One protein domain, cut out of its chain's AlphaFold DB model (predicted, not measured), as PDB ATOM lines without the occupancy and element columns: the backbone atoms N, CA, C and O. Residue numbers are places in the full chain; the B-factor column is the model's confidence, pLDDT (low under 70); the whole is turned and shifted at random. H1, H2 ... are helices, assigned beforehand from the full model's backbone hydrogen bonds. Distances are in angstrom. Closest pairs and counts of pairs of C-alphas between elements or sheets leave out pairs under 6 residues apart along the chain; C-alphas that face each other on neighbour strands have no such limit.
ATOM      1  N   LYS A 207      73.470 138.030  92.579       76.50
ATOM      2  CA  LYS A 207      73.013 137.561  93.900       76.50
ATOM      3  C   LYS A 207      74.053 136.711  94.625       76.50
ATOM      4  O   LYS A 207      74.170 136.827  95.840       76.50
ATOM      5  N   ASP A 208      74.785 135.884  93.886       78.12
ATOM      6  CA  ASP A 208      75.831 135.022  94.431       78.12
ATOM      7  C   ASP A 208      76.984 135.908  94.938       78.12
ATOM      8  O   ASP A 208      77.382 135.792  96.091       78.12
ATOM      9  N   MET A 209      77.401 136.903  94.140       81.94
ATOM     10  CA  MET A 209      78.395 137.922  94.521       81.94
ATOM     11  C   MET A 209      77.974 138.720  95.767       81.94
ATOM     12  O   MET A 209      78.778 138.926  96.673       81.94
ATOM     13  N   VAL A 210      76.705 139.146  95.842       83.44
ATOM     14  CA  VAL A 210      76.146 139.834  97.021       83.44
ATOM     15  C   VAL A 210      76.154 138.937  98.262       83.44
ATOM     16  O   VAL A 210      76.449 139.420  99.354       83.44
ATOM     17  N   ALA A 211      75.836 137.649  98.123       84.88
ATOM     18  CA  ALA A 211      75.885 136.704  99.234       84.88
ATOM     19  C   ALA A 211      77.329 136.477  99.713       84.88
ATOM     20  O   ALA A 211      77.578 136.552 100.912       84.88
ATOM     21  N   THR A 212      78.275 136.287  98.786       87.19
ATOM     22  CA  THR A 212      79.708 136.150  99.085       87.19
ATOM     23  C   THR A 212      80.240 137.368  99.839       87.19
ATOM     24  O   THR A 212      80.707 137.200 100.958       87.19
ATOM     25  N   ARG A 213      80.050 138.593  99.324       87.25
ATOM     26  CA  ARG A 213      80.556 139.816  99.983       87.25
ATOM     27  C   ARG A 213      79.981 140.050 101.385       87.25
ATOM     28  O   ARG A 213      80.677 140.585 102.241       87.25
ATOM     29  N   LYS A 214      78.749 139.607 101.663       88.62
ATOM     30  CA  LYS A 214      78.187 139.636 103.026       88.62
ATOM     31  C   LYS A 214      78.833 138.615 103.964       88.62
ATOM     32  O   LYS A 214      79.040 138.931 105.132       88.62
ATOM     33  N   VAL A 215      79.143 137.415 103.468       90.19
ATOM     34  CA  VAL A 215      79.889 136.405 104.235       90.19
ATOM     35  C   VAL A 215      81.312 136.897 104.502       90.19
ATOM     36  O   VAL A 215      81.731 136.861 105.653       90.19
ATOM     37  N   ASP A 216      81.995 137.453 103.497       89.81
ATOM     38  CA  ASP A 216      83.334 138.049 103.636       89.81
ATOM     39  C   ASP A 216      83.352 139.141 104.709       89.81
ATOM     40  O   ASP A 216      84.211 139.144 105.583       89.81
ATOM     41  N   ARG A 217      82.355 140.034 104.698       89.06
ATOM     42  CA  ARG A 217      82.204 141.101 105.695       89.06
ATOM     43  C   ARG A 217      81.989 140.571 107.112       89.06
ATOM     44  O   ARG A 217      82.593 141.092 108.046       89.06
ATOM     45  N   MET A 218      81.157 139.539 107.273       90.44
ATOM     46  CA  MET A 218      80.956 138.883 108.569       90.44
ATOM     47  C   MET A 218      82.246 138.195 109.038       90.44
ATOM     48  O   MET A 218      82.667 138.406 110.171       90.44
ATOM     49  N   MET A 219      82.911 137.435 108.162       92.44
ATOM     50  CA  MET A 219      84.195 136.789 108.444       92.44
ATOM     51  C   MET A 219      85.263 137.806 108.845       92.44
ATOM     52  O   MET A 219      85.886 137.636 109.885       92.44
ATOM     53  N   LEU A 220      85.431 138.889 108.084       91.31
ATOM     54  CA  LEU A 220      86.411 139.942 108.355       91.31
ATOM     55  C   LEU A 220      86.140 140.636 109.694       91.31
ATOM     56  O   LEU A 220      87.076 140.887 110.452       91.31
ATOM     57  N   ARG A 221      84.872 140.906 110.028       90.19
ATOM     58  CA  ARG A 221      84.497 141.499 111.321       90.19
ATOM     59  C   ARG A 221      84.729 140.546 112.495       90.19
ATOM     60  O   ARG A 221      85.223 140.985 113.530       90.19
ATOM     61  N   MET A 222      84.412 139.262 112.338       92.94
ATOM     62  CA  MET A 222      84.677 138.249 113.364       92.94
ATOM     63  C   MET A 222      86.179 137.966 113.518       92.94
ATOM     64  O   MET A 222      86.627 137.783 114.640       92.94
ATOM     65  N   PHE A 223      86.970 138.004 112.440       92.38
ATOM     66  CA  PHE A 223      88.429 137.844 112.494       92.38
ATOM     67  C   PHE A 223      89.077 138.956 113.333       92.38
ATOM     68  O   PHE A 223      89.821 138.656 114.260       92.38
ATOM     69  N   HIS A 224      88.728 140.226 113.085       90.81
ATOM     70  CA  HIS A 224      89.214 141.354 113.894       90.81
ATOM     71  C   HIS A 224      88.756 141.296 115.353       90.81
ATOM     72  O   HIS A 224      89.493 141.717 116.235       90.81
ATOM     73  N   TYR A 225      87.561 140.771 115.629       90.75
ATOM     74  CA  TYR A 225      87.102 140.596 117.009       90.75
ATOM     75  C   TYR A 225      87.807 139.439 117.727       90.75
ATOM     76  O   TYR A 225      87.965 139.485 118.940       90.75
ATOM     77  N   ILE A 226      88.258 138.413 116.998       91.19
ATOM     78  CA  ILE A 226      89.071 137.333 117.569       91.19
ATOM     79  C   ILE A 226      90.506 137.812 117.812       91.19
ATOM     80  O   ILE A 226      91.006 137.543 118.893       91.19
ATOM     81  N   LEU A 227      91.109 138.579 116.886       88.75
ATOM     82  CA  LEU A 227      92.366 139.320 117.118       88.75
ATOM     83  C   LEU A 227      92.287 140.121 118.425       88.75
ATOM     84  O   LEU A 227      93.012 139.845 119.368       88.75
ATOM     85  N   PHE A 228      91.280 140.990 118.543       89.06
ATOM     86  CA  PHE A 228      91.040 141.826 119.725       89.06
ATOM     87  C   PHE A 228      90.873 141.030 121.041       89.06
ATOM     88  O   PHE A 228      91.067 141.578 122.121       89.06
ATOM     89  N   LEU A 229      90.504 139.746 120.967       87.25
ATOM     90  CA  LEU A 229      90.369 138.844 122.117       87.25
ATOM     91  C   LEU A 229      91.583 137.927 122.362       87.25
ATOM     92  O   LEU A 229      91.541 137.173 123.333       87.25
ATOM     93  N   GLU A 230      92.591 137.914 121.488       82.81
ATOM     94  CA  GLU A 230      93.886 137.243 121.714       82.81
ATOM     95  C   GLU A 230      94.971 138.277 122.061       82.81
ATOM     96  O   GLU A 230      95.759 138.050 122.970       82.81
ATOM     97  N   ASP A 231      94.959 139.438 121.394       79.44
ATOM     98  CA  ASP A 231      95.945 140.521 121.534       79.44
ATOM     99  C   ASP A 231      95.748 141.368 122.828       79.44
ATOM    100  O   ASP A 231      96.463 142.342 123.046       79.44
ATOM    101  N   GLU A 232      94.745 141.036 123.659       79.00
ATOM    102  CA  GLU A 232      94.283 141.753 124.877       79.00
ATOM    103  C   GLU A 232      94.110 143.291 124.735       79.00
ATOM    104  O   GLU A 232      94.205 144.044 125.708       79.00
ATOM    105  N   GLU A 233      93.809 143.761 123.522       80.12
ATOM    106  CA  GLU A 233      93.749 145.184 123.158       80.12
ATOM    107  C   GLU A 233      92.684 146.001 123.922       80.12
ATOM    108  O   GLU A 233      91.571 145.547 124.208       80.12
ATOM    109  N   ASP A 234      92.989 147.276 124.195       79.88
ATOM    110  CA  ASP A 234      92.041 148.192 124.845       79.88
ATOM    111  C   ASP A 234      90.867 148.530 123.902       79.88
ATOM    112  O   ASP A 234      91.031 148.713 122.693       79.88
ATOM    113  N   ALA A 235      89.659 148.702 124.445       80.69
ATOM    114  CA  ALA A 235      88.499 149.194 123.700       80.69
ATOM    115  C   ALA A 235      88.733 150.565 123.014       80.69
ATOM    116  O   ALA A 235      88.048 150.888 122.038       80.69
ATOM    117  N   GLU A 236      89.715 151.354 123.467       77.94
ATOM    118  CA  GLU A 236      90.283 152.523 122.777       77.94
ATOM    119  C   GLU A 236      90.739 152.212 121.332       77.94
ATOM    120  O   GLU A 236      90.653 153.086 120.466       77.94
ATOM    121  N   VAL A 237      91.189 150.985 121.049       82.00
ATOM    122  CA  VAL A 237      91.699 150.538 119.740       82.00
ATOM    123  C   VAL A 237      90.566 150.227 118.757       82.00
ATOM    124  O   VAL A 237      90.735 150.406 117.546       82.00
ATOM    125  N   TRP A 238      89.365 149.888 119.248       83.75
ATOM    126  CA  TRP A 238      88.165 149.640 118.431       83.75
ATOM    127  C   TRP A 238      87.496 150.949 117.947       83.75
ATOM    128  O   TRP A 238      86.282 151.153 118.052       83.75
ATOM    129  N   ARG A 239      88.292 151.884 117.414       77.81
ATOM    130  CA  ARG A 239      87.851 153.209 116.942       77.81
ATOM    131  C   ARG A 239      87.934 153.361 115.426       77.81
ATOM    132  O   ARG A 239      88.770 152.763 114.751       77.81
ATOM    133  N   TYR A 240      87.069 154.224 114.887       69.00
ATOM    134  CA  TYR A 240      87.093 154.613 113.475       69.00
ATOM    135  C   TYR A 240      88.486 155.124 113.082       69.00
ATOM    136  O   TYR A 240      89.010 156.044 113.707       69.00
ATOM    137  N   GLY A 241      89.065 154.556 112.021       66.69
ATOM    138  CA  GLY A 241      90.390 154.942 111.522       66.69
ATOM    139  C   GLY A 241      91.578 154.384 112.316       66.69
ATOM    140  O   GLY A 241      92.708 154.768 112.021       66.69
ATOM    141  N   SER A 242      91.351 153.489 113.285       79.50
ATOM    142  CA  SER A 242      92.421 152.730 113.943       79.50
ATOM    143  C   SER A 242      93.200 151.868 112.941       79.50
ATOM    144  O   SER A 242      92.604 151.257 112.052       79.50
ATOM    145  N   GLN A 243      94.525 151.797 113.105       78.50
ATOM    146  CA  GLN A 243      95.420 150.980 112.266       78.50
ATOM    147  C   GLN A 243      95.276 149.469 112.523       78.50
ATOM    148  O   GLN A 243      95.721 148.668 111.705       78.50
ATOM    149  N   PHE A 244      94.610 149.090 113.617       83.44
ATOM    150  CA  PHE A 244      94.249 147.710 113.946       83.44
ATOM    151  C   PHE A 244      93.356 147.054 112.874       83.44
ATOM    152  O   PHE A 244      93.439 145.851 112.634       83.44
ATOM    153  N   PHE A 245      92.512 147.837 112.190       86.12
ATOM    154  CA  PHE A 245      91.612 147.313 111.162       86.12
ATOM    155  C   PHE A 245      92.292 147.217 109.793       86.12
ATOM    156  O   PHE A 245      92.606 148.224 109.154       86.12
ATOM    157  N   ARG A 246      92.447 145.981 109.320       85.62
ATOM    158  CA  ARG A 246      93.125 145.585 108.082       85.62
ATOM    159  C   ARG A 246      92.113 145.163 107.009       85.62
ATOM    160  O   ARG A 246      90.995 144.739 107.312       85.62
ATOM    161  N   THR A 247      92.486 145.258 105.735       86.38
ATOM    162  CA  THR A 247      91.684 144.683 104.639       86.38
ATOM    163  C   THR A 247      91.841 143.160 104.554       86.38
ATOM    164  O   THR A 247      92.758 142.583 105.141       86.38
ATOM    165  N   GLU A 248      90.964 142.501 103.786       86.38
ATOM    166  CA  GLU A 248      91.081 141.072 103.446       86.38
ATOM    167  C   GLU A 248      92.472 140.758 102.866       86.38
ATOM    168  O   GLU A 248      93.131 139.813 103.292       86.38
ATOM    169  N   GLU A 249      92.962 141.602 101.956       86.25
ATOM    170  CA  GLU A 249      94.271 141.458 101.322       86.25
ATOM    171  C   GLU A 249      95.434 141.680 102.299       86.25
ATOM    172  O   GLU A 249      96.447 140.994 102.194       86.25
ATOM    173  N   GLN A 250      95.300 142.601 103.260       88.19
ATOM    174  CA  GLN A 250      96.328 142.844 104.277       88.19
ATOM    175  C   GLN A 250      96.443 141.670 105.255       88.19
ATOM    176  O   GLN A 250      97.553 141.194 105.480       88.19
ATOM    177  N   LEU A 251      95.321 141.139 105.760       88.12
ATOM    178  CA  LEU A 251      95.333 139.921 106.582       88.12
ATOM    179  C   LEU A 251      95.892 138.721 105.803       88.12
ATOM    180  O   LEU A 251      96.659 137.937 106.350       88.12
ATOM    181  N   LEU A 252      95.544 138.582 104.521       85.69
ATOM    182  CA  LEU A 252      96.062 137.511 103.663       85.69
ATOM    183  C   LEU A 252      97.561 137.632 103.365       85.69
ATOM    184  O   LEU A 252      98.196 136.608 103.145       85.69
ATOM    185  N   VAL A 253      98.129 138.841 103.329       86.62
ATOM    186  CA  VAL A 253      99.581 139.043 103.187       86.62
ATOM    187  C   VAL A 253     100.296 138.786 104.508       86.62
ATOM    188  O   VAL A 253     101.295 138.072 104.522       86.62
ATOM    189  N   GLU A 254      99.785 139.333 105.611       85.06
ATOM    190  CA  GLU A 254     100.426 139.221 106.921       85.06
ATOM    191  C   GLU A 254     100.390 137.787 107.451       85.06
ATOM    192  O   GLU A 254     101.425 137.265 107.850       85.06
ATOM    193  N   PHE A 255      99.237 137.111 107.373       80.88
ATOM    194  CA  PHE A 255      99.090 135.747 107.881       80.88
ATOM    195  C   PHE A 255      99.463 134.642 106.868       80.88
ATOM    196  O   PHE A 255      99.352 133.448 107.176       80.88
ATOM    197  N   ALA A 256      99.967 135.006 105.681       75.12
ATOM    198  CA  ALA A 256     100.462 134.059 104.676       75.12
ATOM    199  C   ALA A 256     101.493 133.034 105.204       75.12
ATOM    200  O   ALA A 256     101.361 131.864 104.831       75.12
ATOM    201  N   PRO A 257     102.483 133.391 106.059       69.44
ATOM    202  CA  PRO A 257     103.494 132.444 106.545       69.44
ATOM    203  C   PRO A 257     102.898 131.254 107.303       69.44
ATOM    204  O   PRO A 257     103.386 130.134 107.173       69.44
ATOM    205  N   TRP A 258     101.794 131.465 108.025       65.81
ATOM    206  CA  TRP A 258     101.099 130.424 108.791       65.81
ATOM    207  C   TRP A 258     100.035 129.669 107.963       65.81
ATOM    208  O   TRP A 258      99.240 128.897 108.508       65.81
ATOM    209  N   GLY A 259     100.028 129.857 106.637       66.94
ATOM    210  CA  GLY A 259      99.168 129.147 105.684       66.94
ATOM    211  C   GLY A 259      97.833 129.832 105.371       66.94
ATOM    212  O   GLY A 259      96.996 129.248 104.673       66.94
ATOM    213  N   PHE A 260      97.604 131.063 105.841       81.19
ATOM    214  CA  PHE A 260      96.366 131.798 105.574       81.19
ATOM    215  C   PHE A 260      96.353 132.356 104.143       81.19
ATOM    216  O   PHE A 260      96.866 133.431 103.853       81.19
ATOM    217  N   THR A 261      95.779 131.588 103.216       82.62
ATOM    218  CA  THR A 261      95.765 131.906 101.780       82.62
ATOM    219  C   THR A 261      94.373 132.266 101.262       82.62
ATOM    220  O   THR A 261      93.351 131.933 101.860       82.62
ATOM    221  N   ASN A 262      94.316 132.868 100.068       81.19
ATOM    222  CA  ASN A 262      93.065 133.131  99.343       81.19
ATOM    223  C   ASN A 262      92.174 131.874  99.213       81.19
ATOM    224  O   ASN A 262      90.951 131.969  99.283       81.19
ATOM    225  N   GLN A 263      92.776 130.690  99.043       76.44
ATOM    226  CA  GLN A 263      92.042 129.425  98.966       76.44
ATOM    227  C   GLN A 263      91.442 129.033 100.324       76.44
ATOM    228  O   GLN A 263      90.282 128.633 100.378       76.44
ATOM    229  N   VAL A 264      92.190 129.214 101.416       77.69
ATOM    230  CA  VAL A 264      91.692 129.024 102.787       77.69
ATOM    231  C   VAL A 264      90.534 129.982 103.084       77.69
ATOM    232  O   VAL A 264      89.488 129.537 103.545       77.69
ATOM    233  N   TRP A 265      90.646 131.266 102.734       86.06
ATOM    234  CA  TRP A 265      89.553 132.237 102.899       86.06
ATOM    235  C   TRP A 265      88.285 131.831 102.129       86.06
ATOM    236  O   TRP A 265      87.180 131.887 102.667       86.06
ATOM    237  N   VAL A 266      88.427 131.328 100.895       83.62
ATOM    238  CA  VAL A 266      87.299 130.791 100.108       83.62
ATOM    239  C   VAL A 266      86.660 129.573 100.784       83.62
ATOM    240  O   VAL A 266      85.432 129.465 100.785       83.62
ATOM    241  N   GLU A 267      87.457 128.678 101.371       80.44
ATOM    242  CA  GLU A 267      86.967 127.515 102.119       80.44
ATOM    243  C   GLU A 267      86.228 127.920 103.405       80.44
ATOM    244  O   GLU A 267      85.149 127.388 103.675       80.44
ATOM    245  N   LEU A 268      86.722 128.920 104.147       82.62
ATOM    246  CA  LEU A 268      86.105 129.386 105.398       82.62
ATOM    247  C   LEU A 268      84.669 129.902 105.225       82.62
ATOM    248  O   LEU A 268      83.852 129.781 106.142       82.62
ATOM    249  N   ARG A 269      84.304 130.381 104.028       88.50
ATOM    250  CA  ARG A 269      82.921 130.765 103.686       88.50
ATOM    251  C   ARG A 269      81.912 129.633 103.926       88.50
ATOM    252  O   ARG A 269      80.738 129.908 104.177       88.50
ATOM    253  N   LYS A 270      82.348 128.365 103.892       86.75
ATOM    254  CA  LYS A 270      81.508 127.185 104.171       86.75
ATOM    255  C   LYS A 270      80.984 127.152 105.610       86.75
ATOM    256  O   LYS A 270      79.863 126.693 105.809       86.75
ATOM    257  N   HIS A 271      81.711 127.703 106.588       83.06
ATOM    258  CA  HIS A 271      81.241 127.778 107.983       83.06
ATOM    259  C   HIS A 271      79.959 128.614 108.138       83.06
ATOM    260  O   HIS A 271      79.181 128.378 109.057       83.06
ATOM    261  N   PHE A 272      79.707 129.551 107.219       87.38
ATOM    262  CA  PHE A 272      78.536 130.432 107.214       87.38
ATOM    263  C   PHE A 272      77.455 129.972 106.215       87.38
ATOM    264  O   PHE A 272      76.458 130.666 105.993       87.38
ATOM    265  N   GLN A 273      77.620 128.800 105.587       81.25
ATOM    266  CA  GLN A 273      76.682 128.293 104.590       81.25
ATOM    267  C   GLN A 273      75.333 127.939 105.236       81.25
ATOM    268  O   GLN A 273      75.244 127.119 106.142       81.25
ATOM    269  N   GLY A 274      74.259 128.569 104.752       76.56
ATOM    270  CA  GLY A 274      72.909 128.436 105.318       76.56
ATOM    271  C   GLY A 274      72.585 129.449 106.423       76.56
ATOM    272  O   GLY A 274      71.412 129.769 106.605       76.56
ATOM    273  N   ALA A 275      73.586 130.058 107.069       82.38
ATOM    274  CA  ALA A 275      73.428 131.047 108.144       82.38
ATOM    275  C   ALA A 275      73.004 132.449 107.640       82.38
ATOM    276  O   ALA A 275      73.465 133.477 108.133       82.38
ATOM    277  N   VAL A 276      72.129 132.514 106.629       80.81
ATOM    278  CA  VAL A 276      71.811 133.741 105.876       80.81
ATOM    279  C   VAL A 276      71.229 134.837 106.771       80.81
ATOM    280  O   VAL A 276      71.583 136.000 106.606       80.81
ATOM    281  N   GLU A 277      70.361 134.504 107.726       83.88
ATOM    282  CA  GLU A 277      69.795 135.498 108.652       83.88
ATOM    283  C   GLU A 277      70.861 136.088 109.579       83.88
ATOM    284  O   GLU A 277      70.944 137.309 109.711       83.88
ATOM    285  N   TYR A 278      71.727 135.238 110.139       88.25
ATOM    286  CA  TYR A 278      72.851 135.648 110.979       88.25
ATOM    287  C   TYR A 278      73.843 136.532 110.204       88.25
ATOM    288  O   TYR A 278      74.156 137.635 110.642       88.25
ATOM    289  N   VAL A 279      74.246 136.135 108.994       87.38
ATOM    290  CA  VAL A 279      75.144 136.927 108.128       87.38
ATOM    291  C   VAL A 279      74.545 138.297 107.759       87.38
ATOM    292  O   VAL A 279      75.282 139.264 107.591       87.38
ATOM    293  N   ASN A 280      73.214 138.428 107.682       85.50
ATOM    294  CA  ASN A 280      72.551 139.722 107.456       85.50
ATOM    295  C   ASN A 280      72.499 140.638 108.701       85.50
ATOM    296  O   ASN A 280      72.056 141.782 108.567       85.50
ATOM    297  N   THR A 281      72.926 140.188 109.890       85.38
ATOM    298  CA  THR A 281      73.006 141.054 111.086       85.38
ATOM    299  C   THR A 281      74.149 142.065 110.990       85.38
ATOM    300  O   THR A 281      73.948 143.233 111.327       85.38
ATOM    301  N   CYS A 282      75.297 141.658 110.439       83.94
ATOM    302  CA  CYS A 282      76.416 142.537 110.112       83.94
ATOM    303  C   CYS A 282      76.046 143.407 108.899       83.94
ATOM    304  O   CYS A 282      75.872 142.900 107.785       83.94
ATOM    305  N   LYS A 283      75.885 144.721 109.100       76.56
ATOM    306  CA  LYS A 283      75.316 145.635 108.089       76.56
ATOM    307  C   LYS A 283      76.365 146.479 107.377       76.56
ATOM    308  O   LYS A 283      76.152 146.805 106.207       76.56
ATOM    309  N   ARG A 284      77.452 146.843 108.056       73.56
ATOM    310  CA  ARG A 284      78.518 147.712 107.544       73.56
ATOM    311  C   ARG A 284      79.872 147.006 107.637       73.56
ATOM    312  O   ARG A 284      79.982 145.908 108.173       73.56
ATOM    313  N   CYS A 285      80.885 147.618 107.033       68.06
ATOM    314  CA  CYS A 285      82.268 147.170 107.152       68.06
ATOM    315  C   CYS A 285      82.961 147.932 108.278       68.06
ATOM    316  O   CYS A 285      82.784 149.149 108.406       68.06
ATOM    317  N   LEU A 286      83.839 147.244 109.004       63.34
ATOM    318  CA  LEU A 286      84.905 147.912 109.744       63.34
ATOM    319  C   LEU A 286      85.785 148.714 108.758       63.34
ATOM    320  O   LEU A 286      85.939 148.290 107.608       63.34
ATOM    321  N   PRO A 287      86.335 149.875 109.157       56.03
ATOM    322  CA  PRO A 287      86.188 150.537 110.457       56.03
ATOM    323  C   PRO A 287      85.035 151.572 110.503       56.03
ATOM    324  O   PRO A 287      85.033 152.442 111.369       56.03
ATOM    325  N   TYR A 288      84.103 151.575 109.537       55.03
ATOM    326  CA  TYR A 288      83.467 152.833 109.108       55.03
ATOM    327  C   TYR A 288      82.356 153.396 110.021       55.03
ATOM    328  O   TYR A 288      82.153 154.600 110.017       55.03
ATOM    329  N   GLU A 289      81.630 152.567 110.775       56.72
ATOM    330  CA  GLU A 289      80.772 152.943 111.925       56.72
ATOM    331  C   GLU A 289      80.092 151.651 112.437       56.72
ATOM    332  O   GLU A 289      79.044 151.264 111.909       56.72
ATOM    333  N   GLU A 290      80.659 150.975 113.438       60.62
ATOM    334  CA  GLU A 290      80.023 149.843 114.139       60.62
ATOM    335  C   GLU A 290      80.739 149.604 115.482       60.62
ATOM    336  O   GLU A 290      81.967 149.644 115.552       60.62
ATOM    337  N   SER A 291      79.981 149.400 116.562       75.44
ATOM    338  CA  SER A 291      80.523 149.369 117.931       75.44
ATOM    339  C   SER A 291      81.177 148.035 118.314       75.44
ATOM    340  O   SER A 291      80.903 146.982 117.720       75.44
ATOM    341  N   LEU A 292      82.019 148.073 119.354       84.44
ATOM    342  CA  LEU A 292      82.568 146.875 119.991       84.44
ATOM    343  C   LEU A 292      81.436 145.997 120.554       84.44
ATOM    344  O   LEU A 292      81.383 144.809 120.249       84.44
ATOM    345  N   ASP A 293      80.463 146.598 121.251       84.56
ATOM    346  CA  ASP A 293      79.297 145.908 121.828       84.56
ATOM    347  C   ASP A 293      78.426 145.193 120.783       84.56
ATOM    348  O   ASP A 293      78.000 144.056 120.992       84.56
ATOM    349  N   GLU A 294      78.175 145.815 119.626       85.81
ATOM    350  CA  GLU A 294      77.478 145.141 118.522       85.81
ATOM    351  C   GLU A 294      78.291 143.962 117.983       85.81
ATOM    352  O   GLU A 294      77.710 142.939 117.622       85.81
ATOM    353  N   THR A 295      79.620 144.088 117.925       89.06
ATOM    354  CA  THR A 295      80.502 143.019 117.428       89.06
ATOM    355  C   THR A 295      80.520 141.839 118.390       89.06
ATOM    356  O   THR A 295      80.274 140.708 117.972       89.06
ATOM    357  N   LYS A 296      80.680 142.121 119.685       90.62
ATOM    358  CA  LYS A 296      80.534 141.168 120.786       90.62
ATOM    359  C   LYS A 296      79.196 140.438 120.724       90.62
ATOM    360  O   LYS A 296      79.164 139.215 120.675       90.62
ATOM    361  N   LYS A 297      78.090 141.170 120.562       90.94
ATOM    362  CA  LYS A 297      76.749 140.585 120.407       90.94
ATOM    363  C   LYS A 297      76.590 139.682 119.172       90.94
ATOM    364  O   LYS A 297      75.737 138.801 119.189       90.94
ATOM    365  N   MET A 298      77.373 139.881 118.110       89.94
ATOM    366  CA  MET A 298      77.411 138.972 116.952       89.94
ATOM    367  C   MET A 298      78.267 137.722 117.195       89.94
ATOM    368  O   MET A 298      77.970 136.680 116.618       89.94
ATOM    369  N   TYR A 299      79.294 137.809 118.037       91.88
ATOM    370  CA  TYR A 299      80.150 136.688 118.444       91.88
ATOM    371  C   TYR A 299      79.503 135.797 119.523       91.88
ATOM    372  O   TYR A 299      79.709 134.579 119.540       91.88
ATOM    373  N   ASP A 300      78.694 136.408 120.392       90.44
ATOM    374  CA  ASP A 300      77.914 135.759 121.454       90.44
ATOM    375  C   ASP A 300      76.572 135.172 120.944       90.44
ATOM    376  O   ASP A 300      75.844 134.533 121.701       90.44
ATOM    377  N   ASP A 301      76.220 135.371 119.665       91.69
ATOM    378  CA  ASP A 301      75.034 134.772 119.032       91.69
ATOM    379  C   ASP A 301      75.241 133.260 118.825       91.69
ATOM    380  O   ASP A 301      76.244 132.839 118.250       91.69
ATOM    381  N   GLU A 302      74.272 132.430 119.222       89.19
ATOM    382  CA  GLU A 302      74.345 130.960 119.099       89.19
ATOM    383  C   GLU A 302      74.583 130.459 117.660       89.19
ATOM    384  O   GLU A 302      75.012 129.323 117.451       89.19
ATOM    385  N   ARG A 303      74.309 131.295 116.648       89.69
ATOM    386  CA  ARG A 303      74.508 130.987 115.222       89.69
ATOM    387  C   ARG A 303      75.911 131.334 114.717       89.69
ATOM    388  O   ARG A 303      76.207 131.054 113.554       89.69
ATOM    389  N   PHE A 304      76.770 131.929 115.547       91.25
ATOM    390  CA  PHE A 304      78.166 132.187 115.208       91.25
ATOM    391  C   PHE A 304      78.946 130.863 115.054       91.25
ATOM    392  O   PHE A 304      78.982 130.055 115.989       91.25
ATOM    393  N   PRO A 305      79.606 130.602 113.907       87.88
ATOM    394  CA  PRO A 305      80.310 129.340 113.704       87.88
ATOM    395  C   PRO A 305      81.560 129.209 114.590       87.88
ATOM    396  O   PRO A 305      82.655 129.630 114.220       87.88
ATOM    397  N   LYS A 306      81.446 128.516 115.728       86.12
ATOM    398  CA  LYS A 306      82.591 128.203 116.613       86.12
ATOM    399  C   LYS A 306      83.715 127.397 115.935       86.12
ATOM    400  O   LYS A 306      84.844 127.380 116.416       86.12
ATOM    401  N   SER A 307      83.444 126.781 114.782       81.19
ATOM    402  CA  SER A 307      84.466 126.179 113.914       81.19
ATOM    403  C   SER A 307      85.306 127.210 113.142       81.19
ATOM    404  O   SER A 307      86.497 126.972 112.957       81.19
ATOM    405  N   PHE A 308      84.740 128.366 112.773       87.06
ATOM    406  CA  PHE A 308      85.508 129.520 112.285       87.06
ATOM    407  C   PHE A 308      86.324 130.144 113.425       87.06
ATOM    408  O   PHE A 308      87.504 130.418 113.233       87.06
ATOM    409  N   GLU A 309      85.738 130.289 114.624       86.38
ATOM    410  CA  GLU A 309      86.458 130.812 115.796       86.38
ATOM    411  C   GLU A 309      87.738 130.015 116.079       86.38
ATOM    412  O   GLU A 309      88.828 130.587 116.090       86.38
ATOM    413  N   LYS A 310      87.623 128.683 116.218       79.38
ATOM    414  CA  LYS A 310      88.784 127.815 116.457       79.38
ATOM    415  C   LYS A 310      89.842 127.974 115.363       79.38
ATOM    416  O   LYS A 310      91.027 127.954 115.673       79.38
ATOM    417  N   PHE A 311      89.431 128.114 114.102       78.19
ATOM    418  CA  PHE A 311      90.365 128.242 112.986       78.19
ATOM    419  C   PHE A 311      91.158 129.554 113.027       78.19
ATOM    420  O   PHE A 311      92.370 129.525 112.839       78.19
ATOM    421  N   VAL A 312      90.508 130.687 113.319       82.56
ATOM    422  CA  VAL A 312      91.213 131.974 113.453       82.56
ATOM    423  C   VAL A 312      92.183 131.923 114.633       82.56
ATOM    424  O   VAL A 312      93.366 132.180 114.436       82.56
ATOM    425  N   ARG A 313      91.737 131.475 115.818       82.19
ATOM    426  CA  ARG A 313      92.618 131.307 116.991       82.19
ATOM    427  C   ARG A 313      93.824 130.393 116.695       82.19
ATOM    428  O   ARG A 313      94.933 130.678 117.125       82.19
ATOM    429  N   SER A 314      93.638 129.340 115.891       73.06
ATOM    430  CA  SER A 314      94.708 128.426 115.437       73.06
ATOM    431  C   SER A 314      95.776 129.097 114.550       73.06
ATOM    432  O   SER A 314      96.920 128.652 114.535       73.06
ATOM    433  N   ILE A 315      95.427 130.172 113.829       74.31
ATOM    434  CA  ILE A 315      96.380 130.992 113.061       74.31
ATOM    435  C   ILE A 315      97.082 132.003 113.968       74.31
ATOM    436  O   ILE A 315      98.303 132.116 113.914       74.31
ATOM    437  N   LEU A 316      96.320 132.729 114.792       73.69
ATOM    438  CA  LEU A 316      96.860 133.802 115.632       73.69
ATOM    439  C   LEU A 316      97.877 133.269 116.644       73.69
ATOM    440  O   LEU A 316      98.959 133.823 116.785       73.69
ATOM    441  N   ARG A 317      97.606 132.109 117.251       62.81
ATOM    442  CA  ARG A 317      98.471 131.466 118.254       62.81
ATOM    443  C   ARG A 317      99.814 130.917 117.715       62.81
ATOM    444  O   ARG A 317     100.466 130.140 118.412       62.81
ATOM    445  N   ARG A 318     100.210 131.269 116.484       53.56
ATOM    446  CA  ARG A 318     101.514 130.952 115.866       53.56
ATOM    447  C   ARG A 318     102.410 132.178 115.633       53.56
ATOM    448  O   ARG A 318     103.515 132.032 115.116       53.56
ATOM    449  N   THR A 319     101.956 133.385 115.970       45.91
ATOM    450  CA  THR A 319     102.699 134.626 115.689       45.91
ATOM    451  C   THR A 319     103.907 134.840 116.598       45.91
ATOM    452  O   THR A 319     104.922 135.338 116.120       45.91
ATOM    453  N   GLU A 320     103.812 134.478 117.881       38.00
ATOM    454  CA  GLU A 320     104.754 134.954 118.906       38.00
ATOM    455  C   GLU A 320     105.623 133.840 119.522       38.00
ATOM    456  O   GLU A 320     106.845 133.970 119.571       38.00
ATOM    457  N   GLU A 321     105.038 132.697 119.905       35.19
ATOM    458  CA  GLU A 321     105.792 131.571 120.493       35.19
ATOM    459  C   GLU A 321     106.672 130.824 119.471       35.19
ATOM    460  O   GLU A 321     107.732 130.300 119.816       35.19
ATOM    461  N   GLU A 322     106.249 130.746 118.205       39.09
ATOM    462  CA  GLU A 322     106.923 129.911 117.200       39.09
ATOM    463  C   GLU A 322     108.180 130.571 116.608       39.09
ATOM    464  O   GLU A 322     109.046 129.867 116.092       39.09
ATOM    465  N   VAL A 323     108.353 131.893 116.713       33.56
ATOM    466  CA  VAL A 323     109.449 132.630 116.040       33.56
ATOM    467  C   VAL A 323     110.845 132.292 116.598       33.56
ATOM    468  O   VAL A 323     111.838 132.481 115.895       33.56
ATOM    469  N   GLN A 324     110.949 131.725 117.809       31.25
ATOM    470  CA  GLN A 324     112.221 131.198 118.343       31.25
ATOM    471  C   GLN A 324     112.419 129.681 118.154       31.25
ATOM    472  O   GLN A 324     113.563 129.234 118.137       31.25
ATOM    473  N   ASP A 325     111.353 128.892 117.964       27.94
ATOM    474  CA  ASP A 325     111.435 127.429 117.755       27.94
ATOM    475  C   ASP A 325     111.431 127.054 116.245       27.94
ATOM    476  O   ASP A 325     111.824 125.951 115.867       27.94
ATOM    477  N   THR A 326     111.051 127.972 115.338       25.00
ATOM    478  CA  THR A 326     110.929 127.730 113.877       25.00
ATOM    479  C   THR A 326     112.241 127.811 113.083       25.00
ATOM    480  O   THR A 326     112.260 128.228 111.920       25.00
ATOM    481  N   ILE A 327     113.341 127.265 113.617       26.11
ATOM    482  CA  ILE A 327     114.508 126.898 112.787       26.11
ATOM    483  C   ILE A 327     114.214 125.594 112.016       26.11
ATOM    484  O   ILE A 327     114.826 124.549 112.205       26.11
TER     485      ILE A 327
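What this domain is: This is residues 207 to 327 of the 993 residues of an uncharacterized protein of Chara braunii (UniProt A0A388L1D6). One long helix, H1, runs through the body as its core, and shorter helices are set across it: H3 crosses the earlier part of H1 and H6 the later part on the same side, while H5 meets H1 at a steep angle from another side. The two long stretches without named elements, residues 231 to 247 and 280 to 291, loop out mostly on the side away from H3 and H6, and residues 320 to 327, with the short H7, stick out as a tail. The printed part has 121 residues with seven named helices, H1 to H7 in order along the chain, and no named strand; the class is all helix. The whole is compact, with a radius of gyration of the C-alphas of 14.4 A and spans of 46 by 33 by 25 A, the tail adding to the longest.

How they stand to each other: H1, residues 207 to 230, is the hub, touching four other helices. H2, residues 248 to 254, is close to H1 but not clearly touching, the closest C-alphas being those of Leu 220 and Glu 248, 6.9 A apart. H3, residues 262 to 272, touches residues 212 to 219 of H1 about perpendicular, at 86 degrees; the closest C-alphas, of Val 215 and Arg 269, are 6.4 A apart. H4, residues 276 to 279, only just touches H1, with 3 pairs of C-alphas within 8 A, the closest being Met 218 and Val 279 at 6.1 A. H5, residues 292 to 299, touches residues 221 to 225 of H1 opposite ways at a steep tilt of 68 degrees, only just short of perpendicular; the closest C-alphas, of Met 222 and Tyr 299, are 7.0 A apart. H6, residues 306 to 316, touches residues 223 to 230 of H1 the same way at a steep tilt of 58 degrees, with the C-alphas of Phe 223 and Val 312 closest at 6.6 A. H7, residues 322 to 325, touches no helix. In H1, H2, H5 and H6 every O i to N i+4 pair is within hydrogen-bond range; in H3 3 of 7 are, beside 6 of 8 O i to N i+3 pairs, and H4 and H7 are too short for an i+4 pair.

Where its parts are: H1 begins at C-alpha 207, (73.013, 137.561, 93.900), and is 34.8 A long. H2 measures 10.1 A, H3 16.7 A, H4 5.1 A, H5 10.6 A and H6 15.4 A. H7, 5.2 A long, ends at C-alpha 325, (111.435, 127.429, 117.755).

The domain as a whole: The C-alphas farthest apart are those of Lys 207 and Ile 327, 46.8 A. The printed part has no cut. The links H1 to H2 and H4 to H5 are long. The model's pLDDT is under 70 in residues 240 to 241, 257 to 259, 285 to 290 and 317 to 327.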